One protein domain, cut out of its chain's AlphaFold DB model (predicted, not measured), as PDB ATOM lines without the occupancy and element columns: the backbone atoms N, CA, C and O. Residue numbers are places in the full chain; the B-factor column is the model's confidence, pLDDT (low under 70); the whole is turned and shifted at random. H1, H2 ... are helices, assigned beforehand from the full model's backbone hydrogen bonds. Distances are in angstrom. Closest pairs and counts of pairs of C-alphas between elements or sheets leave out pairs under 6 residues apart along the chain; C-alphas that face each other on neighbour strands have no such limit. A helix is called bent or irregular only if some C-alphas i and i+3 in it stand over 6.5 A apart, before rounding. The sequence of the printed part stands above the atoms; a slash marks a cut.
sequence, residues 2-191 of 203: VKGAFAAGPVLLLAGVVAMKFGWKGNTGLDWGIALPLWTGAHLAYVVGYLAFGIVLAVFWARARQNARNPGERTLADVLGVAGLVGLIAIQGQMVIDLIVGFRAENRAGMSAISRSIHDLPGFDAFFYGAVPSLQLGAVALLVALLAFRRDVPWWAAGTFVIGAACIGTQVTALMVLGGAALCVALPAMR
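Overview. This is residues 2 to 191 of the 203 residues of an uncharacterized protein of Amycolatopsis albispora (UniProt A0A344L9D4). Six helices, H1, H2, H3, H6, H7 and H8, make an elongated up-and-down bundle in which each touches the next and H8 comes back to H1, closing a ring. The long H2 and H3 lie side by side along its length, H6 also meets H2 across the ring, and the small H4 and H5 fold back along H3 between its end and H6. The printed part has 190 residues, with eight named helices in the order H1 to H8 and no named strand; the class is all helix. It is compact, with a radius of gyration of the C-alphas of 17.5 A, and spans 56 by 34 by 26 A.

Along the chain. H1, residues 2 to 25, begins at C-alpha 2 (17.527, -31.815, -35.993), is 32.8 A long and has a kink of 27 degrees near residue 9. H1 is neither bent nor irregular, but only just: C-alphas 7 and 10 are 6.1 A apart. H2, residues 32 to 66, measures 50.3 A, and H3, residues 71 to 104, 49.3 A, ending at C-alpha 104 (42.672, -33.121, -60.452). H4 holds residues 108 to 119, over 16.4 A, and H5 residues 124 to 128, over 5.9 A. H6, residues 131 to 149, is 26.4 A long, with a kink of 29 degrees near residue 138. H7, residues 155 to 169, measures 20.9 A, and H8, residues 173 to 189, 25.2 A, ending at C-alpha 189 (10.179, -43.336, -36.955). H8 too is neither bent nor irregular, but only just: C-alphas 185 and 188 are 6.4 A apart.

Arrangement. In the bundle each helix runs against the one before it. H1 and H2, a hairpin, touch with closest C-alphas at Gly 9 and Gly 49, 4.2 A, at a shallow tilt of 33 degrees, only just short of steep. The hairpin H2 and H3 has a shallow tilt of 12 degrees; its closest C-alphas are those of Arg 65 and Arg 74, 5.2 A. H3 is the hub, touching four helices. Its residues 98 to 104 touch H4, closest at the C-alphas of Gly 102 and Met 111, 6.0 A, and its residues 90 to 94 touch H5, closest at those of Gln 94 and Phe 128, 5.1 A. With residues 77 to 91 it touches H6, closest at the C-alphas of Gly 84 and Gln 136, 3.9 A, at a tilt of 37 degrees, only just steep. Residues 140 to 147 of H6 touch residues 56 to 64 of H2, closest at the C-alphas of Leu 57 and Val 140, 5.8 A. H6 and H7 form a hairpin, closest at the C-alphas of Ala 141 and Val 162, 5.2 A, as do H7 and H8, closest at those of Gly 164 and Gly 179, 3.6 A. H8 touches H1, opposite ways at a shallow tilt of 11 degrees, closest at the C-alphas of Leu 14 and Gly 180, 5.0 A. H1 and H6 are apart, and so are H2 and H7. Every O i to N i+4 pair is within hydrogen-bond range in H3, H4, H5 and H7; the counts are 15 of 20 in H1, 30 of 31 in H2, 13 of 15 in H6 and 11 of 13 in H8.

Size, cuts and confidence. The two C-alphas farthest apart, those of Asp 31 and Asn 70, are 58.5 A apart. The printed part has no cut and no long link; H1 to H2 is short, the others tight. Mean pLDDT of the printed part is 95.6, and no printed residue is under 70.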
ATOM      1  N   VAL A   2      17.341 -30.378 -36.324       75.06
ATOM      2  CA  VAL A   2      17.527 -31.815 -35.993       75.06
ATOM      3  C   VAL A   2      16.534 -32.764 -36.686       75.06
ATOM      4  O   VAL A   2      16.942 -33.788 -37.220       75.06
ATOM      5  N   LYS A   3      15.238 -32.419 -36.754       80.25
ATOM      6  CA  LYS A   3      14.205 -33.288 -37.363       80.25
ATOM      7  C   LYS A   3      14.435 -33.563 -38.853       80.25
ATOM      8  O   LYS A   3      14.115 -34.648 -39.321       80.25
ATOM      9  N   GLY A   4      15.008 -32.598 -39.575       87.19
ATOM     10  CA  GLY A   4      15.331 -32.755 -40.993       87.19
ATOM     11  C   GLY A   4      16.436 -33.784 -41.227       87.19
ATOM     12  O   GLY A   4      16.368 -34.520 -42.200       87.19
ATOM     13  N   ALA A   5      17.400 -33.906 -40.306       90.19
ATOM     14  CA  ALA A   5      18.543 -34.810 -40.453       90.19
ATOM     15  C   ALA A   5      18.139 -36.295 -40.515       90.19
ATOM     16  O   ALA A   5      18.716 -37.051 -41.292       90.19
ATOM     17  N   PHE A   6      17.101 -36.694 -39.769       93.56
ATOM     18  CA  PHE A   6      16.584 -38.072 -39.747       93.56
ATOM     19  C   PHE A   6      15.955 -38.518 -41.075       93.56
ATOM     20  O   PHE A   6      15.847 -39.714 -41.316       93.56
ATOM     21  N   ALA A   7      15.546 -37.576 -41.930       94.19
ATOM     22  CA  ALA A   7      15.040 -37.870 -43.270       94.19
ATOM     23  C   ALA A   7      16.087 -37.551 -44.348       94.19
ATOM     24  O   ALA A   7      16.369 -38.381 -45.204       94.19
ATOM     25  N   ALA A   8      16.709 -36.372 -44.280       92.81
ATOM     26  CA  ALA A   8      17.666 -35.906 -45.277       92.81
ATOM     27  C   ALA A   8      18.926 -36.778 -45.334       92.81
ATOM     28  O   ALA A   8      19.381 -37.096 -46.426       92.81
ATOM     29  N   GLY A   9      19.459 -37.203 -44.182       93.44
ATOM     30  CA  GLY A   9      20.642 -38.062 -44.107       93.44
ATOM     31  C   GLY A   9      20.510 -39.334 -44.948       93.44
ATOM     32  O   GLY A   9      21.237 -39.475 -45.931       93.44
ATOM     33  N   PRO A  10      19.574 -40.247 -44.627       95.19
ATOM     34  CA  PRO A  10      19.435 -41.494 -45.374       95.19
ATOM     35  C   PRO A  10      19.006 -41.282 -46.832       95.19
ATOM     36  O   PRO A  10      19.475 -42.014 -47.700       95.19
ATOM     37  N   VAL A  11      18.197 -40.257 -47.132       97.81
ATOM     38  CA  VAL A  11      17.798 -39.940 -48.515       97.81
ATOM     39  C   VAL A  11      18.999 -39.523 -49.361       97.81
ATOM     40  O   VAL A  11      19.160 -40.021 -50.471       97.81
ATOM     41  N   LEU A  12      19.863 -38.647 -48.843       97.56
ATOM     42  CA  LEU A  12      21.062 -38.204 -49.553       97.56
ATOM     43  C   LEU A  12      22.072 -39.339 -49.729       97.56
ATOM     44  O   LEU A  12      22.649 -39.473 -50.806       97.56
ATOM     45  N   LEU A  13      22.242 -40.197 -48.716       96.25
ATOM     46  CA  LEU A  13      23.084 -41.387 -48.845       96.25
ATOM     47  C   LEU A  13      22.535 -42.346 -49.909       96.25
ATOM     48  O   LEU A  13      23.295 -42.808 -50.757       96.25
ATOM     49  N   LEU A  14      21.226 -42.612 -49.915       97.75
ATOM     50  CA  LEU A  14      20.588 -43.457 -50.924       97.75
ATOM     51  C   LEU A  14      20.733 -42.859 -52.329       97.75
ATOM     52  O   LEU A  14      21.112 -43.570 -53.260       97.75
ATOM     53  N   ALA A  15      20.484 -41.557 -52.482       97.44
ATOM     54  CA  ALA A  15      20.665 -40.852 -53.747       97.44
ATOM     55  C   ALA A  15      22.121 -40.935 -54.232       97.44
ATOM     56  O   ALA A  15      22.359 -41.250 -55.398       97.44
ATOM     57  N   GLY A  16      23.088 -40.744 -53.330       96.19
ATOM     58  CA  GLY A  16      24.510 -40.925 -53.608       96.19
ATOM     59  C   GLY A  16      24.840 -42.348 -54.064       96.19
ATOM     60  O   GLY A  16      25.521 -42.517 -55.076       96.19
ATOM     61  N   VAL A  17      24.306 -43.380 -53.394       95.50
ATOM     62  CA  VAL A  17      24.491 -44.792 -53.787       95.50
ATOM     63  C   VAL A  17      23.947 -45.044 -55.181       95.50
ATOM     64  O   VAL A  17      24.644 -45.638 -56.005       95.50
ATOM     65  N   VAL A  18      22.735 -44.574 -55.470       96.31
ATOM     66  CA  VAL A  18      22.108 -44.765 -56.779       96.31
ATOM     67  C   VAL A  18      22.916 -44.062 -57.872       96.31
ATOM     68  O   VAL A  18      23.312 -44.699 -58.852       96.31
ATOM     69  N   ALA A  19      23.241 -42.783 -57.673       95.06
ATOM     70  CA  ALA A  19      24.034 -42.000 -58.614       95.06
ATOM     71  C   ALA A  19      25.429 -42.610 -58.837       95.06
ATOM     72  O   ALA A  19      25.889 -42.721 -59.971       95.06
ATOM     73  N   MET A  20      26.088 -43.089 -57.780       94.31
ATOM     74  CA  MET A  20      27.435 -43.642 -57.888       94.31
ATOM     75  C   MET A  20      27.454 -45.036 -58.524       94.31
ATOM     76  O   MET A  20      28.281 -45.315 -59.394       94.31
ATOM     77  N   LYS A  21      26.575 -45.944 -58.084       93.06
ATOM     78  CA  LYS A  21      26.598 -47.348 -58.518       93.06
ATOM     79  C   LYS A  21      25.970 -47.525 -59.897       93.06
ATOM     80  O   LYS A  21      26.548 -48.230 -60.717       93.06
ATOM     81  N   PHE A  22      24.846 -46.865 -60.167       92.38
ATOM     82  CA  PHE A  22      24.127 -47.007 -61.435       92.38
ATOM     83  C   PHE A  22      24.437 -45.879 -62.411       92.38
ATOM     84  O   PHE A  22      24.554 -46.148 -63.597       92.38
ATOM     85  N   GLY A  23      24.624 -44.644 -61.935       89.31
ATOM     86  CA  GLY A  23      24.974 -43.509 -62.794       89.31
ATOM     87  C   GLY A  23      26.432 -43.549 -63.254       89.31
ATOM     88  O   GLY A  23      26.700 -43.607 -64.449       89.31
ATOM     89  N   TRP A  24      27.387 -43.571 -62.322       89.75
ATOM     90  CA  TRP A  24      28.813 -43.539 -62.664       89.75
ATOM     91  C   TRP A  24      29.413 -44.915 -62.983       89.75
ATOM     92  O   TRP A  24      29.924 -45.126 -64.089       89.75
ATOM     93  N   LYS A  25      29.395 -45.853 -62.019       87.38
ATOM     94  CA  LYS A  25      30.044 -47.172 -62.180       87.38
ATOM     95  C   LYS A  25      29.329 -48.022 -63.229       87.38
ATOM     96  O   LYS A  25      29.994 -48.741 -63.966       87.38
ATOM     97  N   GLY A  26      28.004 -47.906 -63.313       87.31
ATOM     98  CA  GLY A  26      27.178 -48.610 -64.292       87.31
ATOM     99  C   GLY A  26      27.347 -48.133 -65.736       87.31
ATOM    100  O   GLY A  26      27.035 -48.891 -66.645       87.31
ATOM    101  N   ASN A  27      27.875 -46.925 -65.967       90.38
ATOM    102  CA  ASN A  27      28.023 -46.361 -67.310       90.38
ATOM    103  C   ASN A  27      29.478 -45.951 -67.574       90.38
ATOM    104  O   ASN A  27      29.858 -44.787 -67.431       90.38
ATOM    105  N   THR A  28      30.320 -46.913 -67.952       87.38
ATOM    106  CA  THR A  28      31.757 -46.693 -68.200       87.38
ATOM    107  C   THR A  28      32.054 -45.874 -69.454       87.38
ATOM    108  O   THR A  28      33.088 -45.213 -69.498       87.38
ATOM    109  N   GLY A  29      31.143 -45.872 -70.430       88.75
ATOM    110  CA  GLY A  29      31.271 -45.136 -71.693       88.75
ATOM    111  C   GLY A  29      30.744 -43.699 -71.673       88.75
ATOM    112  O   GLY A  29      30.702 -43.073 -72.726       88.75
ATOM    113  N   LEU A  30      30.307 -43.174 -70.520       91.31
ATOM    114  CA  LEU A  30      29.879 -41.774 -70.440       91.31
ATOM    115  C   LEU A  30      31.043 -40.833 -70.736       91.31
ATOM    116  O   LEU A  30      32.124 -40.984 -70.157       91.31
ATOM    117  N   ASP A  31      30.759 -39.821 -71.555       93.31
ATOM    118  CA  ASP A  31      31.646 -38.683 -71.760       93.31
ATOM    119  C   ASP A  31      32.076 -38.070 -70.417       93.31
ATOM    120  O   ASP A  31      31.287 -37.992 -69.470       93.31
ATOM    121  N   TRP A  32      33.335 -37.634 -70.334       91.88
ATOM    122  CA  TRP A  32      33.916 -37.116 -69.096       91.88
ATOM    123  C   TRP A  32      33.172 -35.888 -68.564       91.88
ATOM    124  O   TRP A  32      32.946 -35.796 -67.355       91.88
ATOM    125  N   GLY A  33      32.717 -34.999 -69.453       92.00
ATOM    126  CA  GLY A  33      31.975 -33.790 -69.099       92.00
ATOM    127  C   GLY A  33      30.616 -34.071 -68.455       92.00
ATOM    128  O   GLY A  33      30.129 -33.249 -67.686       92.00
ATOM    129  N   ILE A  34      30.027 -35.245 -68.701       92.19
ATOM    130  CA  ILE A  34      28.785 -35.703 -68.053       92.19
ATOM    131  C   ILE A  34      29.100 -36.562 -66.826       92.19
ATOM    132  O   ILE A  34      28.465 -36.442 -65.773       92.19
ATOM    133  N   ALA A  35      30.088 -37.444 -66.955       92.00
ATOM    134  CA  ALA A  35      30.453 -38.393 -65.923       92.00
ATOM    135  C   ALA A  35      30.934 -37.675 -64.651       92.00
ATOM    136  O   ALA A  35      30.483 -38.014 -63.553       92.00
ATOM    137  N   LEU A  36      31.831 -36.691 -64.783       92.94
ATOM    138  CA  LEU A  36      32.442 -36.014 -63.640       92.94
ATOM    139  C   LEU A  36      31.405 -35.260 -62.780       92.94
ATOM    140  O   LEU A  36      31.430 -35.447 -61.562       92.94
ATOM    141  N   PRO A  37      30.452 -34.482 -63.335       94.25
ATOM    142  CA  PRO A  37      29.377 -33.881 -62.543       94.25
ATOM    143  C   PRO A  37      28.475 -34.894 -61.830       94.25
ATOM    144  O   PRO A  37      28.150 -34.682 -60.665       94.25
ATOM    145  N   LEU A  38      28.102 -36.009 -62.476       94.12
ATOM    146  CA  LEU A  38      27.299 -37.066 -61.835       94.12
ATOM    147  C   LEU A  38      28.032 -37.679 -60.638       94.12
ATOM    148  O   LEU A  38      27.463 -37.842 -59.557       94.12
ATOM    149  N   TRP A  39      29.314 -37.990 -60.828       95.50
ATOM    150  CA  TRP A  39      30.183 -38.508 -59.781       95.50
ATOM    151  C   TRP A  39      30.372 -37.495 -58.647       95.50
ATOM    152  O   TRP A  39      30.232 -37.850 -57.475       95.50
ATOM    153  N   THR A  40      30.590 -36.222 -58.980       96.44
ATOM    154  CA  THR A  40      30.758 -35.131 -58.008       96.44
ATOM    155  C   THR A  40      29.481 -34.933 -57.197       96.44
ATOM    156  O   THR A  40      29.528 -34.883 -55.972       96.44
ATOM    157  N   GLY A  41      28.322 -34.889 -57.860       96.94
ATOM    158  CA  GLY A  41      27.019 -34.777 -57.208       96.94
ATOM    159  C   GLY A  41      26.757 -35.925 -56.232       96.94
ATOM    160  O   GLY A  41      26.275 -35.684 -55.126       96.94
ATOM    161  N   ALA A  42      27.146 -37.154 -56.588       96.75
ATOM    162  CA  ALA A  42      27.061 -38.297 -55.682       96.75
ATOM    163  C   ALA A  42      27.939 -38.117 -54.429       96.75
ATOM    164  O   ALA A  42      27.471 -38.369 -53.320       96.75
ATOM    165  N   HIS A  43      29.175 -37.630 -54.580       97.25
ATOM    166  CA  HIS A  43      30.079 -37.380 -53.448       97.25
ATOM    167  C   HIS A  43      29.590 -36.236 -52.564       97.25
ATOM    168  O   HIS A  43      29.600 -36.362 -51.344       97.25
ATOM    169  N   LEU A  44      29.079 -35.152 -53.149       97.94
ATOM    170  CA  LEU A  44      28.462 -34.068 -52.384       97.94
ATOM    171  C   LEU A  44      27.228 -34.554 -51.613       97.94
ATOM    172  O   LEU A  44      27.057 -34.199 -50.445       97.94
ATOM    173  N   ALA A  45      26.403 -35.414 -52.219       97.94
ATOM    174  CA  ALA A  45      25.285 -36.049 -51.527       97.94
ATOM    175  C   ALA A  45      25.769 -36.916 -50.353       97.94
ATOM    176  O   ALA A  45      25.197 -36.827 -49.267       97.94
ATOM    177  N   TYR A  46      26.856 -37.681 -50.516       97.62
ATOM    178  CA  TYR A  46      27.465 -38.410 -49.402       97.62
ATOM    179  C   TYR A  46      27.968 -37.479 -48.303       97.62
ATOM    180  O   TYR A  46      27.621 -37.699 -47.148       97.62
ATOM    181  N   VAL A  47      28.715 -36.423 -48.637       98.06
ATOM    182  CA  VAL A  47      29.244 -35.459 -47.658       98.06
ATOM    183  C   VAL A  47      28.118 -34.871 -46.816       98.06
ATOM    184  O   VAL A  47      28.177 -34.905 -45.588       98.06
ATOM    185  N   VAL A  48      27.067 -34.352 -47.455       97.88
ATOM    186  CA  VAL A  48      25.939 -33.738 -46.738       97.88
ATOM    187  C   VAL A  48      25.126 -34.799 -45.987       97.88
ATOM    188  O   VAL A  48      24.714 -34.573 -44.846       97.88
ATOM    189  N   GLY A  49      24.934 -35.977 -46.584       97.19
ATOM    190  CA  GLY A  49      24.239 -37.105 -45.968       97.19
ATOM    191  C   GLY A  49      24.925 -37.596 -44.693       97.19
ATOM    192  O   GLY A  49      24.261 -37.781 -43.673       97.19
ATOM    193  N   TYR A  50      26.251 -37.732 -44.707       97.44
ATOM    194  CA  TYR A  50      27.044 -38.128 -43.544       97.44
ATOM    195  C   TYR A  50      27.110 -37.037 -42.477       97.44
ATOM    196  O   TYR A  50      27.035 -37.366 -41.295       97.44
ATOM    197  N   LEU A  51      27.138 -35.748 -42.842       97.44
ATOM    198  CA  LEU A  51      26.984 -34.657 -41.867       97.44
ATOM    199  C   LEU A  51      25.629 -34.731 -41.149       97.44
ATOM    200  O   LEU A  51      25.568 -34.636 -39.921       97.44
ATOM    201  N   ALA A  52      24.542 -34.970 -41.887       96.88
ATOM    202  CA  ALA A  52      23.228 -35.200 -41.293       96.88
ATOM    203  C   ALA A  52      23.213 -36.467 -40.414       96.88
ATOM    204  O   ALA A  52      22.650 -36.454 -39.318       96.88
ATOM    205  N   PHE A  53      23.892 -37.538 -40.828       95.12
ATOM    206  CA  PHE A  53      24.073 -38.737 -40.008       95.12
ATOM    207  C   PHE A  53      24.925 -38.492 -38.755       95.12
ATOM    208  O   PHE A  53      24.699 -39.132 -37.733       95.12
ATOM    209  N   GLY A  54      25.858 -37.540 -38.785       97.56
ATOM    210  CA  GLY A  54      26.582 -37.075 -37.602       97.56
ATOM    211  C   GLY A  54      25.650 -36.463 -36.558       97.56
ATOM    212  O   GLY A  54      25.795 -36.725 -35.365       97.56
ATOM    213  N   ILE A  55      24.621 -35.733 -36.998       97.50
ATOM    214  CA  ILE A  55      23.559 -35.238 -36.108       97.50
ATOM    215  C   ILE A  55      22.754 -36.414 -35.535       97.50
ATOM    216  O   ILE A  55      22.476 -36.434 -34.338       97.50
ATOM    217  N   VAL A  56      22.408 -37.410 -36.360       97.31
ATOM    218  CA  VAL A  56      21.708 -38.631 -35.912       97.31
ATOM    219  C   VAL A  56      22.525 -39.380 -34.852       97.31
ATOM    220  O   VAL A  56      21.983 -39.721 -33.798       97.31
ATOM    221  N   LEU A  57      23.830 -39.571 -35.082       98.19
ATOM    222  CA  LEU A  57      24.757 -40.138 -34.100       98.19
ATOM    223  C   LEU A  57      24.718 -39.335 -32.799       98.19
ATOM    224  O   LEU A  57      24.507 -39.918 -31.741       98.19
ATOM    225  N   ALA A  58      24.897 -38.013 -32.866       98.25
ATOM    226  CA  ALA A  58      24.936 -37.160 -31.682       98.25
ATOM    227  C   ALA A  58      23.640 -37.258 -30.858       98.25
ATOM    228  O   ALA A  58      23.691 -37.318 -29.629       98.25
ATOM    229  N   VAL A  59      22.480 -37.337 -31.521       97.19
ATOM    230  CA  VAL A  59      21.179 -37.501 -30.857       97.19
ATOM    231  C   VAL A  59      21.072 -38.855 -30.158       97.19
ATOM    232  O   VAL A  59      20.707 -38.901 -28.981       97.19
ATOM    233  N   PHE A  60      21.391 -39.957 -30.842       97.94
ATOM    234  CA  PHE A  60      21.308 -41.284 -30.228       97.94
ATOM    235  C   PHE A  60      22.356 -41.492 -29.140       97.94
ATOM    236  O   PHE A  60      22.037 -42.070 -28.103       97.94
ATOM    237  N   TRP A  61      23.564 -40.959 -29.321       98.19
ATOM    238  CA  TRP A  61      24.605 -40.961 -28.301       98.19
ATOM    239  C   TRP A  61      24.143 -40.201 -27.055       98.19
ATOM    240  O   TRP A  61      24.132 -40.767 -25.962       98.19
ATOM    241  N   ALA A  62      23.671 -38.959 -27.204       97.50
ATOM    242  CA  ALA A  62      23.176 -38.165 -26.081       97.50
ATOM    243  C   ALA A  62      22.014 -38.858 -25.354       97.50
ATOM    244  O   ALA A  62      22.023 -38.935 -24.125       97.50
ATOM    245  N   ARG A  63      21.052 -39.423 -26.097       95.94
ATOM    246  CA  ARG A  63      19.938 -40.180 -25.508       95.94
ATOM    247  C   ARG A  63      20.434 -41.408 -24.744       95.94
ATOM    248  O   ARG A  63      20.019 -41.621 -23.608       95.94
ATOM    249  N   ALA A  64      21.330 -42.201 -25.330       96.62
ATOM    250  CA  ALA A  64      21.860 -43.404 -24.692       96.62
ATOM    251  C   ALA A  64      22.624 -43.083 -23.398       96.62
ATOM    252  O   ALA A  64      22.484 -43.821 -22.422       96.62
ATOM    253  N   ARG A  65      23.369 -41.965 -23.371       96.75
ATOM    254  CA  ARG A  65      24.039 -41.452 -22.164       96.75
ATOM    255  C   ARG A  65      23.049 -40.995 -21.095       96.75
ATOM    256  O   ARG A  65      23.223 -41.351 -19.936       96.75
ATOM    257  N   GLN A  66      22.048 -40.197 -21.471       95.00
ATOM    258  CA  GLN A  66      21.041 -39.661 -20.543       95.00
ATOM    259  C   GLN A  66      20.218 -40.774 -19.891       95.00
ATOM    260  O   GLN A  66      19.888 -40.686 -18.715       95.00
ATOM    261  N   ASN A  67      19.937 -41.836 -20.647       92.31
ATOM    262  CA  ASN A  67      19.129 -42.963 -20.195       92.31
ATOM    263  C   ASN A  67      19.969 -44.116 -19.614       92.31
ATOM    264  O   ASN A  67      19.444 -45.212 -19.410       92.31
ATOM    265  N   ALA A  68      21.273 -43.917 -19.392       94.44
ATOM    266  CA  ALA A  68      22.127 -44.921 -18.766       94.44
ATOM    267  C   ALA A  68      21.765 -45.086 -17.281       94.44
ATOM    268  O   ALA A  68      21.684 -44.112 -16.537       94.44
ATOM    269  N   ARG A  69      21.572 -46.331 -16.843       92.62
ATOM    270  CA  ARG A  69      21.162 -46.698 -15.477       92.62
ATOM    271  C   ARG A  69      22.343 -46.969 -14.554       92.62
ATOM    272  O   ARG A  69      22.182 -46.985 -13.340       92.62
ATOM    273  N   ASN A  70      23.518 -47.225 -15.121       94.81
ATOM    274  CA  ASN A  70      24.745 -47.478 -14.377       94.81
ATOM    275  C   ASN A  70      25.983 -46.964 -15.148       94.81
ATOM    276  O   ASN A  70      25.888 -46.658 -16.344       94.81
ATOM    277  N   PRO A  71      27.156 -46.869 -14.492       96.56
ATOM    278  CA  PRO A  71      28.377 -46.364 -15.123       96.56
ATOM    279  C   PRO A  71      28.850 -47.181 -16.334       96.56
ATOM    280  O   PRO A  71      29.380 -46.605 -17.287       96.56
ATOM    281  N   GLY A  72      28.635 -48.500 -16.331       97.25
ATOM    282  CA  GLY A  72      29.016 -49.382 -17.439       97.25
ATOM    283  C   GLY A  72      28.226 -49.081 -18.712       97.25
ATOM    284  O   GLY A  72      28.803 -48.925 -19.783       97.25
ATOM    285  N   GLU A  73      26.914 -48.887 -18.589       95.06
ATOM    286  CA  GLU A  73      26.057 -48.491 -19.709       95.06
ATOM    287  C   GLU A  73      26.418 -47.114 -20.275       95.06
ATOM    288  O   GLU A  73      26.384 -46.914 -21.491       95.06
ATOM    289  N   ARG A  74      26.777 -46.161 -19.406       96.75
ATOM    290  CA  ARG A  74      27.232 -44.833 -19.838       96.75
ATOM    291  C   ARG A  74      28.560 -44.923 -20.587       96.75
ATOM    292  O   ARG A  74      28.704 -44.298 -21.632       96.75
ATOM    293  N   THR A  75      29.482 -45.740 -20.083       98.31
ATOM    294  CA  THR A  75      30.774 -46.006 -20.729       98.31
ATOM    295  C   THR A  75      30.578 -46.650 -22.098       98.31
ATOM    296  O   THR A  75      31.181 -46.206 -23.066       98.31
ATOM    297  N   LEU A  76      29.681 -47.636 -22.215       98.19
ATOM    298  CA  LEU A  76      29.346 -48.254 -23.500       98.19
ATOM    299  C   LEU A  76      28.790 -47.228 -24.496       98.19
ATOM    300  O   LEU A  76      29.229 -47.192 -25.643       98.19
ATOM    301  N   ALA A  77      27.859 -46.368 -24.064       98.12
ATOM    302  CA  ALA A  77      27.335 -45.297 -24.910       98.12
ATOM    303  C   ALA A  77      28.443 -44.336 -25.377       98.12
ATOM    304  O   ALA A  77      28.435 -43.921 -26.533       98.12
ATOM    305  N   ASP A  78      29.404 -44.016 -24.505       98.50
ATOM    306  CA  ASP A  78      30.547 -43.156 -24.825       98.50
ATOM    307  C   ASP A  78      31.527 -43.811 -25.798       98.50
ATOM    308  O   ASP A  78      31.925 -43.173 -26.770       98.50
ATOM    309  N   VAL A  79      31.843 -45.094 -25.616       98.75
ATOM    310  CA  VAL A  79      32.677 -45.858 -26.555       98.75
ATOM    311  C   VAL A  79      32.031 -45.908 -27.939       98.75
ATOM    312  O   VAL A  79      32.697 -45.619 -28.930       98.75
ATOM    313  N   LEU A  80      30.733 -46.219 -28.021       98.69
ATOM    314  CA  LEU A  80      30.010 -46.242 -29.294       98.69
ATOM    315  C   LEU A  80      29.947 -44.851 -29.931       98.69
ATOM    316  O   LEU A  80      30.189 -44.713 -31.126       98.69
ATOM    317  N   GLY A  81      29.671 -43.812 -29.144       98.69
ATOM    318  CA  GLY A  81      29.648 -42.433 -29.620       98.69
ATOM    319  C   GLY A  81      30.980 -41.979 -30.219       98.69
ATOM    320  O   GLY A  81      31.009 -41.431 -31.322       98.69
ATOM    321  N   VAL A  82      32.088 -42.265 -29.528       98.75
ATOM    322  CA  VAL A  82      33.446 -41.955 -29.997       98.75
ATOM    323  C   VAL A  82      33.809 -42.781 -31.229       98.75
ATOM    324  O   VAL A  82      34.294 -42.215 -32.205       98.75
ATOM    325  N   ALA A  83      33.537 -44.090 -31.228       98.75
ATOM    326  CA  ALA A  83      33.775 -44.947 -32.391       98.75
ATOM    327  C   ALA A  83      33.003 -44.452 -33.623       98.75
ATOM    328  O   ALA A  83      33.561 -44.384 -34.719       98.75
ATOM    329  N   GLY A  84      31.750 -44.032 -33.425       98.62
ATOM    330  CA  GLY A  84      30.944 -43.423 -34.471       98.62
ATOM    331  C   GLY A  84      31.589 -42.149 -35.015       98.62
ATOM    332  O   GLY A  84      31.812 -42.024 -36.215       98.62
ATOM    333  N   LEU A  85      31.992 -41.233 -34.130       98.62
ATOM    334  CA  LEU A  85      32.639 -39.982 -34.523       98.62
ATOM    335  C   LEU A  85      33.942 -40.212 -35.307       98.62
ATOM    336  O   LEU A  85      34.174 -39.537 -36.307       98.62
ATOM    337  N   VAL A  86      34.760 -41.181 -34.895       98.62
ATOM    338  CA  VAL A  86      35.977 -41.568 -35.626       98.62
ATOM    339  C   VAL A  86      35.628 -42.086 -37.022       98.62
ATOM    340  O   VAL A  86      36.224 -41.642 -38.001       98.62
ATOM    341  N   GLY A  87      34.622 -42.958 -37.139       98.62
ATOM    342  CA  GLY A  87      34.150 -43.429 -38.441       98.62
ATOM    343  C   GLY A  87      33.579 -42.310 -39.314       98.62
ATOM    344  O   GLY A  87      33.791 -42.304 -40.524       98.62
ATOM    345  N   LEU A  88      32.909 -41.323 -38.711       98.50
ATOM    346  CA  LEU A  88      32.400 -40.151 -39.418       98.50
ATOM    347  C   LEU A  88      33.547 -39.297 -39.968       98.50
ATOM    348  O   LEU A  88      33.492 -38.857 -41.111       98.50
ATOM    349  N   ILE A  89      34.595 -39.068 -39.176       98.38
ATOM    350  CA  ILE A  89      35.780 -38.328 -39.624       98.38
ATOM    351  C   ILE A  89      36.453 -39.067 -40.783       98.38
ATOM    352  O   ILE A  89      36.767 -38.450 -41.799       98.38
ATOM    353  N   ALA A  90      36.620 -40.384 -40.657       98.38
ATOM    354  CA  ALA A  90      37.189 -41.223 -41.701       98.38
ATOM    355  C   ALA A  90      36.382 -41.155 -43.007       98.38
ATOM    356  O   ALA A  90      36.943 -40.820 -44.047       98.38
ATOM    357  N   ILE A  91      35.063 -41.387 -42.972       97.81
ATOM    358  CA  ILE A  91      34.252 -41.360 -44.198       97.81
ATOM    359  C   ILE A  91      34.201 -39.961 -44.826       97.81
ATOM    360  O   ILE A  91      34.236 -39.838 -46.045       97.81
ATOM    361  N   GLN A  92      34.184 -38.892 -44.023       97.94
ATOM    362  CA  GLN A  92      34.239 -37.527 -44.552       97.94
ATOM    363  C   GLN A  92      35.591 -37.226 -45.196       97.94
ATOM    364  O   GLN A  92      35.636 -36.621 -46.265       97.94
ATOM    365  N   GLY A  93      36.682 -37.682 -44.579       97.88
ATOM    366  CA  GLY A  93      38.012 -37.600 -45.168       97.88
ATOM    367  C   GLY A  93      38.084 -38.337 -46.502       97.88
ATOM    368  O   GLY A  93      38.562 -37.757 -47.472       97.88
ATOM    369  N   GLN A  94      37.514 -39.546 -46.581       97.56
ATOM    370  CA  GLN A  94      37.400 -40.308 -47.827       97.56
ATOM    371  C   GLN A  94      36.733 -39.471 -48.927       97.56
ATOM    372  O   GLN A  94      37.310 -39.292 -49.994       97.56
ATOM    373  N   MET A  95      35.565 -38.880 -48.645       97.38
ATOM    374  CA  MET A  95      34.832 -38.077 -49.632       97.38
ATOM    375  C   MET A  95      35.608 -36.834 -50.083       97.38
ATOM    376  O   MET A  95      35.563 -36.468 -51.254       97.38
ATOM    377  N   VAL A  96      36.319 -36.171 -49.167       96.44
ATOM    378  CA  VAL A  96      37.154 -35.007 -49.500       96.44
ATOM    379  C   VAL A  96      38.327 -35.417 -50.388       96.44
ATOM    380  O   VAL A  96      38.602 -34.742 -51.380       96.44
ATOM    381  N   ILE A  97      38.998 -36.523 -50.064       97.31
ATOM    382  CA  ILE A  97      40.104 -37.050 -50.868       97.31
ATOM    383  C   ILE A  97      39.603 -37.438 -52.256       97.31
ATOM    384  O   ILE A  97      40.177 -36.993 -53.248       97.31
ATOM    385  N   ASP A  98      38.496 -38.177 -52.325       96.94
ATOM    386  CA  ASP A  98      37.839 -38.550 -53.572       96.94
ATOM    387  C   ASP A  98      37.587 -37.299 -54.432       96.94
ATOM    388  O   ASP A  98      37.961 -37.272 -55.606       96.94
ATOM    389  N   LEU A  99      37.013 -36.227 -53.863       97.50
ATOM    390  CA  LEU A  99      36.739 -34.971 -54.582       97.50
ATOM    391  C   LEU A  99      38.016 -34.297 -55.097       97.50
ATOM    392  O   LEU A  99      38.050 -33.851 -56.245       97.50
ATOM    393  N   ILE A 100      39.079 -34.252 -54.290       97.44
ATOM    394  CA  ILE A 100      40.383 -33.724 -54.717       97.44
ATOM    395  C   ILE A 100      40.923 -34.535 -55.902       97.44
ATOM    396  O   ILE A 100      41.424 -33.952 -56.864       97.44
ATOM    397  N   VAL A 101      40.805 -35.865 -55.859       96.81
ATOM    398  CA  VAL A 101      41.215 -36.758 -56.952       96.81
ATOM    399  C   VAL A 101      40.388 -36.498 -58.210       96.81
ATOM    400  O   VAL A 101      40.956 -36.353 -59.292       96.81
ATOM    401  N   GLY A 102      39.065 -36.390 -58.072       95.06
ATOM    402  CA  GLY A 102      38.152 -36.116 -59.181       95.06
ATOM    403  C   GLY A 102      38.448 -34.790 -59.877       95.06
ATOM    404  O   GLY A 102      38.538 -34.753 -61.100       95.06
ATOM    405  N   PHE A 103      38.675 -33.715 -59.116       96.44
ATOM    406  CA  PHE A 103      38.962 -32.390 -59.681       96.44
ATOM    407  C   PHE A 103      40.370 -32.241 -60.260       96.44
ATOM    408  O   PHE A 103      40.596 -31.354 -61.080       96.44
ATOM    409  N   ARG A 104      41.323 -33.089 -59.858       96.69
ATOM    410  CA  ARG A 104      42.672 -33.121 -60.452       96.69
ATOM    411  C   ARG A 104      42.749 -33.939 -61.737       96.69
ATOM    412  O   ARG A 104      43.748 -33.853 -62.442       96.69
ATOM    413  N   ALA A 105      41.748 -34.766 -62.018       96.69
ATOM    414  CA  ALA A 105      41.773 -35.671 -63.150       96.69
ATOM    415  C   ALA A 105      41.229 -35.017 -64.427       96.69
ATOM    416  O   ALA A 105      40.139 -34.454 -64.446       96.69
ATOM    417  N   GLU A 106      41.952 -35.183 -65.534       95.62
ATOM    418  CA  GLU A 106      41.500 -34.743 -66.864       95.62
ATOM    419  C   GLU A 106      40.535 -35.739 -67.524       95.62
ATOM    420  O   GLU A 106      39.827 -35.399 -68.466       95.62
ATOM    421  N   ASN A 107      40.523 -36.990 -67.052       94.56
ATOM    422  CA  ASN A 107      39.677 -38.072 -67.550       94.56
ATOM    423  C   ASN A 107      39.605 -39.237 -66.536       94.56
ATOM    424  O   ASN A 107      40.332 -39.269 -65.537       94.56
ATOM    425  N   ARG A 108      38.770 -40.251 -66.820       92.00
ATOM    426  CA  ARG A 108      38.601 -41.450 -65.965       92.00
ATOM    427  C   ARG A 108      39.906 -42.216 -65.721       92.00
ATOM    428  O   ARG A 108      40.103 -42.748 -64.626       92.00
ATOM    429  N   ALA A 109      40.780 -42.305 -66.725       94.06
ATOM    430  CA  ALA A 109      42.039 -43.036 -66.606       94.06
ATOM    431  C   ALA A 109      43.011 -42.306 -65.667       94.06
ATOM    432  O   ALA A 109      43.572 -42.932 -64.767       94.06
ATOM    433  N   GLY A 110      43.126 -40.982 -65.805       95.94
ATOM    434  CA  GLY A 110      43.888 -40.123 -64.899       95.94
ATOM    435  C   GLY A 110      43.374 -40.208 -63.464       95.94
ATOM    436  O   GLY A 110      44.157 -40.424 -62.544       95.94
ATOM    437  N   MET A 111      42.051 -40.174 -63.274       95.38
ATOM    438  CA  MET A 111      41.432 -40.350 -61.955       95.38
ATOM    439  C   MET A 111      41.820 -41.685 -61.309       95.38
ATOM    440  O   MET A 111      42.193 -41.734 -60.139       95.38
ATOM    441  N   SER A 112      41.792 -42.770 -62.089       93.94
ATOM    442  CA  SER A 112      42.166 -44.111 -61.623       93.94
ATOM    443  C   SER A 112      43.665 -44.231 -61.319       93.94
ATOM    444  O   SER A 112      44.063 -44.994 -60.444       93.94
ATOM    445  N   ALA A 113      44.521 -43.503 -62.041       96.50
ATOM    446  CA  ALA A 113      45.956 -43.462 -61.776       96.50
ATOM    447  C   ALA A 113      46.276 -42.714 -60.471       96.50
ATOM    448  O   ALA A 113      47.006 -43.249 -59.641       96.50
ATOM    449  N   ILE A 114      45.676 -41.537 -60.262       96.50
ATOM    450  CA  ILE A 114      45.845 -40.743 -59.033       96.50
ATOM    451  C   ILE A 114      45.266 -41.487 -57.824       96.50
ATOM    452  O   ILE A 114      45.889 -41.529 -56.772       96.50
ATOM    453  N   SER A 115      44.084 -42.093 -57.962       94.94
ATOM    454  CA  SER A 115      43.479 -42.877 -56.880       94.94
ATOM    455  C   SER A 115      44.405 -44.019 -56.448       94.94
ATOM    456  O   SER A 115      44.697 -44.137 -55.261       94.94
ATOM    457  N   ARG A 116      44.949 -44.800 -57.395       95.69
ATOM    458  CA  ARG A 116      45.882 -45.898 -57.083       95.69
ATOM    459  C   ARG A 116      47.098 -45.439 -56.281       95.69
ATOM    460  O   ARG A 116      47.388 -46.051 -55.263       95.69
ATOM    461  N   SER A 117      47.745 -44.339 -56.671       95.25
ATOM    462  CA  SER A 117      48.935 -43.864 -55.948       95.25
ATOM    463  C   SER A 117      48.647 -43.432 -54.507       95.25
ATOM    464  O   SER A 117      49.546 -43.462 -53.671       95.25
ATOM    465  N   ILE A 118      47.409 -43.035 -54.204       94.00
ATOM    466  CA  ILE A 118      46.980 -42.709 -52.843       94.00
ATOM    467  C   ILE A 118      46.684 -43.991 -52.046       94.00
ATOM    468  O   ILE A 118      47.091 -44.086 -50.891       94.00
ATOM    469  N   HIS A 119      46.024 -44.981 -52.658       94.38
ATOM    470  CA  HIS A 119      45.748 -46.285 -52.034       94.38
ATOM    471  C   HIS A 119      47.030 -47.060 -51.665       94.38
ATOM    472  O   HIS A 119      47.033 -47.833 -50.710       94.38
ATOM    473  N   ASP A 120      48.145 -46.798 -52.354       93.94
ATOM    474  CA  ASP A 120      49.452 -47.399 -52.050       93.94
ATOM    475  C   ASP A 120      50.088 -46.879 -50.737       93.94
ATOM    476  O   ASP A 120      51.094 -47.420 -50.268       93.94
ATOM    477  N   LEU A 121      49.528 -45.832 -50.113       94.75
ATOM    478  CA  LEU A 121      50.042 -45.284 -48.857       94.75
ATOM    479  C   LEU A 121      49.754 -46.228 -47.667       94.75
ATOM    480  O   LEU A 121      48.607 -46.634 -47.455       94.75
ATOM    481  N   PRO A 122      50.752 -46.536 -46.811       94.50
ATOM    482  CA  PRO A 122      50.558 -47.429 -45.671       94.50
ATOM    483  C   PRO A 122      49.423 -46.982 -44.741       94.50
ATOM    484  O   PRO A 122      49.417 -45.862 -44.233       94.50
ATOM    485  N   GLY A 123      48.464 -47.879 -44.490       90.88
ATOM    486  CA  GLY A 123      47.336 -47.644 -43.578       90.88
ATOM    487  C   GLY A 123      46.218 -46.755 -44.132       90.88
ATOM    488  O   GLY A 123      45.177 -46.635 -43.483       90.88
ATOM    489  N   PHE A 124      46.386 -46.183 -45.327       94.12
ATOM    490  CA  PHE A 124      45.405 -45.296 -45.947       94.12
ATOM    491  C   PHE A 124      44.068 -46.002 -46.191       94.12
ATOM    492  O   PHE A 124      43.023 -45.524 -45.747       94.12
ATOM    493  N   ASP A 125      44.109 -47.192 -46.790       93.12
ATOM    494  CA  ASP A 125      42.911 -47.988 -47.068       93.12
ATOM    495  C   ASP A 125      42.172 -48.376 -45.803       93.12
ATOM    496  O   ASP A 125      40.960 -48.197 -45.713       93.12
ATOM    497  N   ALA A 126      42.897 -48.856 -44.793       90.25
ATOM    498  CA  ALA A 126      42.295 -49.252 -43.529       90.25
ATOM    499  C   ALA A 126      41.533 -48.084 -42.878       90.25
ATOM    500  O   ALA A 126      40.433 -48.290 -42.351       90.25
ATOM    501  N   PHE A 127      42.103 -46.876 -42.947       95.94
ATOM    502  CA  PHE A 127      41.544 -45.687 -42.318       95.94
ATOM    503  C   PHE A 127      40.431 -45.026 -43.136       95.94
ATOM    504  O   PHE A 127      39.411 -44.671 -42.561       95.94
ATOM    505  N   PHE A 128      40.584 -44.854 -44.450       96.38
ATOM    506  CA  PHE A 128      39.626 -44.091 -45.257       96.38
ATOM    507  C   PHE A 128      38.639 -44.955 -46.041       96.38
ATOM    508  O   PHE A 128      37.530 -44.496 -46.262       96.38
ATOM    509  N   TYR A 129      38.987 -46.190 -46.415       92.69
ATOM    510  CA  TYR A 129      38.172 -47.021 -47.322       92.69
ATOM    511  C   TYR A 129      37.775 -48.383 -46.727       92.69
ATOM    512  O   TYR A 129      37.045 -49.149 -47.354       92.69
ATOM    513  N   GLY A 130      38.255 -48.698 -45.523       89.94
ATOM    514  CA  GLY A 130      38.146 -50.013 -44.907       89.94
ATOM    515  C   GLY A 130      37.232 -50.049 -43.685       89.94
ATOM    516  O   GLY A 130      36.048 -49.706 -43.726       89.94
ATOM    517  N   ALA A 131      37.783 -50.527 -42.570       90.56
ATOM    518  CA  ALA A 131      37.010 -50.804 -41.363       90.56
ATOM    519  C   ALA A 131      36.617 -49.533 -40.595       90.56
ATOM    520  O   ALA A 131      35.523 -49.475 -40.036       90.56
ATOM    521  N   VAL A 132      37.478 -48.510 -40.573       96.88
ATOM    522  CA  VAL A 132      37.259 -47.307 -39.753       96.88
ATOM    523  C   VAL A 132      36.002 -46.526 -40.175       96.88
ATOM    524  O   VAL A 132      35.186 -46.253 -39.297       96.88
ATOM    525  N   PRO A 133      35.739 -46.243 -41.468       96.81
ATOM    526  CA  PRO A 133      34.496 -45.587 -41.889       96.81
ATOM    527  C   PRO A 133      33.235 -46.364 -41.479       96.81
ATOM    528  O   PRO A 133      32.224 -45.777 -41.086       96.81
ATOM    529  N   SER A 134      33.308 -47.701 -41.500       95.19
ATOM    530  CA  SER A 134      32.201 -48.591 -41.124       95.19
ATOM    531  C   SER A 134      31.803 -48.461 -39.648       95.19
ATOM    532  O   SER A 134      30.653 -48.745 -39.297       95.19
ATOM    533  N   LEU A 135      32.706 -47.969 -38.785       97.50
ATOM    534  CA  LEU A 135      32.412 -47.706 -37.374       97.50
ATOM    535  C   LEU A 135      31.263 -46.713 -37.201       97.50
ATOM    536  O   LEU A 135      30.495 -46.864 -36.257       97.50
ATOM    537  N   GLN A 136      31.090 -45.751 -38.115       97.75
ATOM    538  CA  GLN A 136      30.007 -44.771 -38.016       97.75
ATOM    539  C   GLN A 136      28.637 -45.443 -38.033       97.75
ATOM    540  O   GLN A 136      27.823 -45.274 -37.124       97.75
ATOM    541  N   LEU A 137      28.380 -46.241 -39.067       96.81
ATOM    542  CA  LEU A 137      27.090 -46.894 -39.230       96.81
ATOM    543  C   LEU A 137      26.887 -48.009 -38.192       96.81
ATOM    544  O   LEU A 137      25.792 -48.138 -37.641       96.81
ATOM    545  N   GLY A 138      27.947 -48.759 -37.875       97.81
ATOM    546  CA  GLY A 138      27.924 -49.798 -36.842       97.81
ATOM    547  C   GLY A 138      27.628 -49.243 -35.447       97.81
ATOM    548  O   GLY A 138      26.767 -49.770 -34.743       97.81
ATOM    549  N   ALA A 139      28.266 -48.136 -35.062       98.50
ATOM    550  CA  ALA A 139      28.020 -47.474 -33.786       98.50
ATOM    551  C   ALA A 139      26.573 -46.991 -33.659       98.50
ATOM    552  O   ALA A 139      25.932 -47.236 -32.636       98.50
ATOM    553  N   VAL A 140      26.029 -46.354 -34.704       98.38
ATOM    554  CA  VAL A 140      24.623 -45.928 -34.712       98.38
ATOM    555  C   VAL A 140      23.689 -47.136 -34.600       98.38
ATOM    556  O   VAL A 140      22.740 -47.083 -33.821       98.38
ATOM    557  N   ALA A 141      23.969 -48.237 -35.303       98.50
ATOM    558  CA  ALA A 141      23.163 -49.456 -35.224       98.50
ATOM    559  C   ALA A 141      23.137 -50.040 -33.803       98.50
ATOM    560  O   ALA A 141      22.068 -50.382 -33.294       98.50
ATOM    561  N   LEU A 142      24.292 -50.089 -33.133       98.50
ATOM    562  CA  LEU A 142      24.400 -50.571 -31.756       98.50
ATOM    563  C   LEU A 142      23.713 -49.628 -30.759       98.50
ATOM    564  O   LEU A 142      22.983 -50.096 -29.889       98.50
ATOM    565  N   LEU A 143      23.870 -48.309 -30.907       98.44
ATOM    566  CA  LEU A 143      23.157 -47.323 -30.083       98.44
ATOM    567  C   LEU A 143      21.637 -47.457 -30.238       98.44
ATOM    568  O   LEU A 143      20.913 -47.473 -29.245       98.44
ATOM    569  N   VAL A 144      21.148 -47.596 -31.470       97.88
ATOM    570  CA  VAL A 144      19.723 -47.800 -31.759       97.88
ATOM    571  C   VAL A 144      19.215 -49.106 -31.148       97.88
ATOM    572  O   VAL A 144      18.154 -49.105 -30.527       97.88
ATOM    573  N   ALA A 145      19.974 -50.201 -31.253       97.75
ATOM    574  CA  ALA A 145      19.620 -51.474 -30.628       97.75
ATOM    575  C   ALA A 145      19.524 -51.352 -29.096       97.75
ATOM    576  O   ALA A 145      18.530 -51.778 -28.506       97.75
ATOM    577  N   LEU A 146      20.500 -50.700 -28.451       96.06
ATOM    578  CA  LEU A 146      20.476 -50.429 -27.008       96.06
ATOM    579  C   LEU A 146      19.230 -49.631 -26.598       96.06
ATOM    580  O   LEU A 146      18.551 -49.981 -25.631       96.06
ATOM    581  N   LEU A 147      18.899 -48.580 -27.349       95.94
ATOM    582  CA  LEU A 147      17.709 -47.761 -27.106       95.94
ATOM    583  C   LEU A 147      16.406 -48.546 -27.333       95.94
ATOM    584  O   LEU A 147      15.422 -48.322 -26.625       95.94
ATOM    585  N   ALA A 148      16.387 -49.491 -28.274       95.94
ATOM    586  CA  ALA A 148      15.231 -50.349 -28.521       95.94
ATOM    587  C   ALA A 148      14.977 -51.293 -27.344       95.94
ATOM    588  O   ALA A 148      13.851 -51.359 -26.849       95.94
ATOM    589  N   PHE A 149      16.021 -51.939 -26.809       93.88
ATOM    590  CA  PHE A 149      15.905 -52.770 -25.604       93.88
ATOM    591  C   PHE A 149      15.361 -51.991 -24.398       93.88
ATOM    592  O   PHE A 149      14.669 -52.557 -23.552       93.88
ATOM    593  N   ARG A 150      15.601 -50.675 -24.351       89.44
ATOM    594  CA  ARG A 150      15.049 -49.762 -23.336       89.44
ATOM    595  C   ARG A 150      13.653 -49.223 -23.652       89.44
ATOM    596  O   ARG A 150      13.077 -48.536 -22.817       89.44
ATOM    597  N   ARG A 151      13.098 -49.560 -24.817       90.31
ATOM    598  CA  ARG A 151      11.827 -49.043 -25.354       90.31
ATOM    599  C   ARG A 151      11.814 -47.525 -25.555       90.31
ATOM    600  O   ARG A 151      10.751 -46.911 -25.579       90.31
ATOM    601  N   ASP A 152      12.987 -46.932 -25.758       92.25
ATOM    602  CA  ASP A 152      13.115 -45.521 -26.127       92.25
ATOM    603  C   ASP A 152      12.840 -45.288 -27.615       92.25
ATOM    604  O   ASP A 152      12.481 -44.178 -28.015       92.25
ATOM    605  N   VAL A 153      13.019 -46.327 -28.434       94.69
ATOM    606  CA  VAL A 153      12.685 -46.342 -29.862       94.69
ATOM    607  C   VAL A 153      11.870 -47.597 -30.211       94.69
ATOM    608  O   VAL A 153      11.998 -48.619 -29.525       94.69
ATOM    609  N   PRO A 154      11.047 -47.566 -31.277       96.12
ATOM    610  CA  PRO A 154      10.266 -48.726 -31.696       96.12
ATOM    611  C   PRO A 154      11.162 -49.881 -32.164       96.12
ATOM    612  O   PRO A 154      12.082 -49.683 -32.959       96.12
ATOM    613  N   TRP A 155      10.855 -51.106 -31.729       97.19
ATOM    614  CA  TRP A 155      11.663 -52.296 -32.031       97.19
ATOM    615  C   TRP A 155      11.715 -52.609 -33.525       97.19
ATOM    616  O   TRP A 155      12.769 -52.974 -34.038       97.19
ATOM    617  N   TRP A 156      10.600 -52.419 -34.236       97.50
ATOM    618  CA  TRP A 156      10.551 -52.621 -35.683       97.50
ATOM    619  C   TRP A 156      11.495 -51.654 -36.408       97.50
ATOM    620  O   TRP A 156      12.210 -52.063 -37.313       97.50
ATOM    621  N   ALA A 157      11.548 -50.388 -35.982       97.62
ATOM    622  CA  ALA A 157      12.380 -49.375 -36.622       97.62
ATOM    623  C   ALA A 157      13.861 -49.649 -36.345       97.62
ATOM    624  O   ALA A 157      14.681 -49.585 -37.257       97.62
ATOM    625  N   ALA A 158      14.190 -50.042 -35.114       98.00
ATOM    626  CA  ALA A 158      15.535 -50.461 -34.754       98.00
ATOM    627  C   ALA A 158      15.989 -51.703 -35.536       98.00
ATOM    628  O   ALA A 158      17.080 -51.698 -36.100       98.00
ATOM    629  N   GLY A 159      15.139 -52.729 -35.635       98.38
ATOM    630  CA  GLY A 159      15.414 -53.930 -36.428       98.38
ATOM    631  C   GLY A 159      15.639 -53.605 -37.905       98.38
ATOM    632  O   GLY A 159      16.655 -54.002 -38.472       98.38
ATOM    633  N   THR A 160      14.756 -52.803 -38.506       98.62
ATOM    634  CA  THR A 160      14.898 -52.332 -39.892       98.62
ATOM    635  C   THR A 160      16.191 -51.541 -40.097       98.62
ATOM    636  O   THR A 160      16.875 -51.746 -41.098       98.62
ATOM    637  N   PHE A 161      16.570 -50.676 -39.149       98.56
ATOM    638  CA  PHE A 161      17.830 -49.933 -39.214       98.56
ATOM    639  C   PHE A 161      19.044 -50.864 -39.168       98.56
ATOM    640  O   PHE A 161      19.932 -50.741 -40.005       98.56
ATOM    641  N   VAL A 162      19.087 -51.801 -38.216       98.50
ATOM    642  CA  VAL A 162      20.212 -52.737 -38.042       98.50
ATOM    643  C   VAL A 162      20.373 -53.633 -39.271       98.50
ATOM    644  O   VAL A 162      21.484 -53.781 -39.777       98.50
ATOM    645  N   ILE A 163      19.272 -54.175 -39.798       98.56
ATOM    646  CA  ILE A 163      19.283 -54.975 -41.030       98.56
ATOM    647  C   ILE A 163      19.750 -54.119 -42.211       98.56
ATOM    648  O   ILE A 163      20.621 -54.538 -42.968       98.56
ATOM    649  N   GLY A 164      19.227 -52.898 -42.349       98.38
ATOM    650  CA  GLY A 164      19.634 -51.985 -43.415       98.38
ATOM    651  C   GLY A 164      21.118 -51.615 -43.351       98.38
ATOM    652  O   GLY A 164      21.801 -51.614 -44.374       98.38
ATOM    653  N   ALA A 165      21.636 -51.374 -42.147       97.94
ATOM    654  CA  ALA A 165      23.048 -51.122 -41.899       97.94
ATOM    655  C   ALA A 165      23.924 -52.323 -42.287       97.94
ATOM    656  O   ALA A 165      24.931 -52.148 -42.974       97.94
ATOM    657  N   ALA A 166      23.514 -53.540 -41.917       97.56
ATOM    658  CA  ALA A 166      24.205 -54.766 -42.309       97.56
ATOM    659  C   ALA A 166      24.213 -54.951 -43.837       97.56
ATOM    660  O   ALA A 166      25.263 -55.231 -44.414       97.56
ATOM    661  N   CYS A 167      23.080 -54.710 -44.507       98.00
ATOM    662  CA  CYS A 167      22.976 -54.751 -45.966       98.00
ATOM    663  C   CYS A 167      23.945 -53.769 -46.647       98.00
ATOM    664  O   CYS A 167      24.631 -54.155 -47.593       98.00
ATOM    665  N   ILE A 168      24.059 -52.533 -46.144       96.50
ATOM    666  CA  ILE A 168      25.045 -51.552 -46.636       96.50
ATOM    667  C   ILE A 168      26.475 -52.061 -46.420       96.50
ATOM    668  O   ILE A 168      27.301 -51.962 -47.329       96.50
ATOM    669  N   GLY A 169      26.758 -52.652 -45.256       93.44
ATOM    670  CA  GLY A 169      28.070 -53.199 -44.906       93.44
ATOM    671  C   GLY A 169      28.576 -54.285 -45.862       93.44
ATOM    672  O   GLY A 169      29.780 -54.401 -46.056       93.44
ATOM    673  N   THR A 170      27.680 -55.020 -46.533       94.19
ATOM    674  CA  THR A 170      28.072 -56.038 -47.530       94.19
ATOM    675  C   THR A 170      28.747 -55.461 -48.776       94.19
ATOM    676  O   THR A 170      29.362 -56.207 -49.532       94.19
ATOM    677  N   GLN A 171      28.580 -54.157 -49.042       91.69
ATOM    678  CA  GLN A 171      29.023 -53.476 -50.266       91.69
ATOM    679  C   GLN A 171      28.440 -54.033 -51.584       91.69
ATOM    680  O   GLN A 171      28.776 -53.542 -52.669       91.69
ATOM    681  N   VAL A 172      27.511 -54.995 -51.515       94.75
ATOM    682  CA  VAL A 172      26.770 -55.517 -52.668       94.75
ATOM    683  C   VAL A 172      25.756 -54.469 -53.114       94.75
ATOM    684  O   VAL A 172      24.878 -54.082 -52.348       94.75
ATOM    685  N   THR A 173      25.843 -54.019 -54.369       93.88
ATOM    686  CA  THR A 173      25.072 -52.874 -54.890       93.88
ATOM    687  C   THR A 173      23.573 -52.947 -54.586       93.88
ATOM    688  O   THR A 173      23.016 -51.987 -54.060       93.88
ATOM    689  N   ALA A 174      22.922 -54.079 -54.873       95.12
ATOM    690  CA  ALA A 174      21.491 -54.242 -54.613       95.12
ATOM    691  C   ALA A 174      21.161 -54.147 -53.112       95.12
ATOM    692  O   ALA A 174      20.207 -53.470 -52.730       95.12
ATOM    693  N   LEU A 175      21.986 -54.752 -52.252       97.06
ATOM    694  CA  LEU A 175      21.811 -54.693 -50.800       97.06
ATOM    695  C   LEU A 175      22.073 -53.291 -50.245       97.06
ATOM    696  O   LEU A 175      21.363 -52.865 -49.343       97.06
ATOM    697  N   MET A 176      23.015 -52.532 -50.807       96.75
ATOM    698  CA  MET A 176      23.233 -51.137 -50.409       96.75
ATOM    699  C   MET A 176      22.004 -50.264 -50.685       96.75
ATOM    700  O   MET A 176      21.643 -49.444 -49.845       96.75
ATOM    701  N   VAL A 177      21.339 -50.452 -51.832       97.38
ATOM    702  CA  VAL A 177      20.095 -49.731 -52.162       97.38
ATOM    703  C   VAL A 177      18.979 -50.116 -51.196       97.38
ATOM    704  O   VAL A 177      18.341 -49.237 -50.618       97.38
ATOM    705  N   LEU A 178      18.770 -51.419 -50.979       98.06
ATOM    706  CA  LEU A 178      17.763 -51.912 -50.035       98.06
ATOM    707  C   LEU A 178      18.039 -51.426 -48.609       98.06
ATOM    708  O   LEU A 178      17.120 -51.009 -47.909       98.06
ATOM    709  N   GLY A 179      19.304 -51.419 -48.193       97.94
ATOM    710  CA  GLY A 179      19.719 -50.905 -46.897       97.94
ATOM    711  C   GLY A 179      19.496 -49.400 -46.768       97.94
ATOM    712  O   GLY A 179      18.929 -48.955 -45.776       97.94
ATOM    713  N   GLY A 180      19.837 -48.612 -47.791       97.50
ATOM    714  CA  GLY A 180      19.539 -47.178 -47.823       97.50
ATOM    715  C   GLY A 180      18.037 -46.891 -47.724       97.50
ATOM    716  O   GLY A 180      17.620 -46.050 -46.930       97.50
ATOM    717  N   ALA A 181      17.207 -47.647 -48.451       98.31
ATOM    718  CA  ALA A 181      15.752 -47.548 -48.358       98.31
ATOM    719  C   ALA A 181      15.232 -47.921 -46.957       98.31
ATOM    720  O   ALA A 181      14.397 -47.209 -46.398       98.31
ATOM    721  N   ALA A 182      15.769 -48.982 -46.348       98.44
ATOM    722  CA  ALA A 182      15.438 -49.371 -44.980       98.44
ATOM    723  C   ALA A 182      15.772 -48.255 -43.974       98.44
ATOM    724  O   ALA A 182      14.954 -47.933 -43.112       98.44
ATOM    725  N   LEU A 183      16.927 -47.601 -44.122       98.31
ATOM    726  CA  LEU A 183      17.327 -46.453 -43.306       98.31
ATOM    727  C   LEU A 183      16.384 -45.250 -43.488       98.31
ATOM    728  O   LEU A 183      16.033 -44.611 -42.493       98.31
ATOM    729  N   CYS A 184      15.933 -44.968 -44.719       97.94
ATOM    730  CA  CYS A 184      14.942 -43.921 -45.011       97.94
ATOM    731  C   CYS A 184      13.603 -44.158 -44.300       97.94
ATOM    732  O   CYS A 184      12.944 -43.196 -43.914       97.94
ATOM    733  N   VAL A 185      13.203 -45.418 -44.117       97.88
ATOM    734  CA  VAL A 185      11.968 -45.784 -43.406       97.88
ATOM    735  C   VAL A 185      12.178 -45.766 -41.889       97.88
ATOM    736  O   VAL A 185      11.357 -45.226 -41.147       97.88
ATOM    737  N   ALA A 186      13.282 -46.341 -41.416       97.50
ATOM    738  CA  ALA A 186      13.533 -46.544 -39.996       97.50
ATOM    739  C   ALA A 186      13.825 -45.240 -39.240       97.50
ATOM    740  O   ALA A 186      13.269 -45.011 -38.165       97.50
ATOM    741  N   LEU A 187      14.697 -44.377 -39.772       96.06
ATOM    742  CA  LEU A 187      15.169 -43.203 -39.033       96.06
ATOM    743  C   LEU A 187      14.053 -42.207 -38.682       96.06
ATOM    744  O   LEU A 187      13.965 -41.831 -37.509       96.06
ATOM    745  N   PRO A 188      13.155 -41.806 -39.603       95.69
ATOM    746  CA  PRO A 188      12.064 -40.894 -39.265       95.69
ATOM    747  C   PRO A 188      11.169 -41.401 -38.126       95.69
ATOM    748  O   PRO A 188      10.694 -40.596 -37.323       95.69
ATOM    749  N   ALA A 189      10.981 -42.720 -38.010       94.62
ATOM    750  CA  ALA A 189      10.179 -43.336 -36.955       94.62
ATOM    751  C   ALA A 189      10.846 -43.315 -35.567       94.62
ATOM    752  O   ALA A 189      10.163 -43.455 -34.556       94.62
ATOM    753  N   MET A 190      12.164 -43.106 -35.502       95.31
ATOM    754  CA  MET A 190      12.940 -43.069 -34.253       95.31
ATOM    755  C   MET A 190      13.272 -41.645 -33.782       95.31
ATOM    756  O   MET A 190      13.968 -41.470 -32.779       95.31
ATOM    757  N   ARG A 191      12.780 -40.621 -34.495       90.69
ATOM    758  CA  ARG A 191      13.104 -39.207 -34.237       90.69
ATOM    759  C   ARG A 191      12.646 -38.721 -32.857       90.69
ATOM    760  O   ARG A 191      13.318 -37.901 -32.242       90.69
TER     761      ARG A 191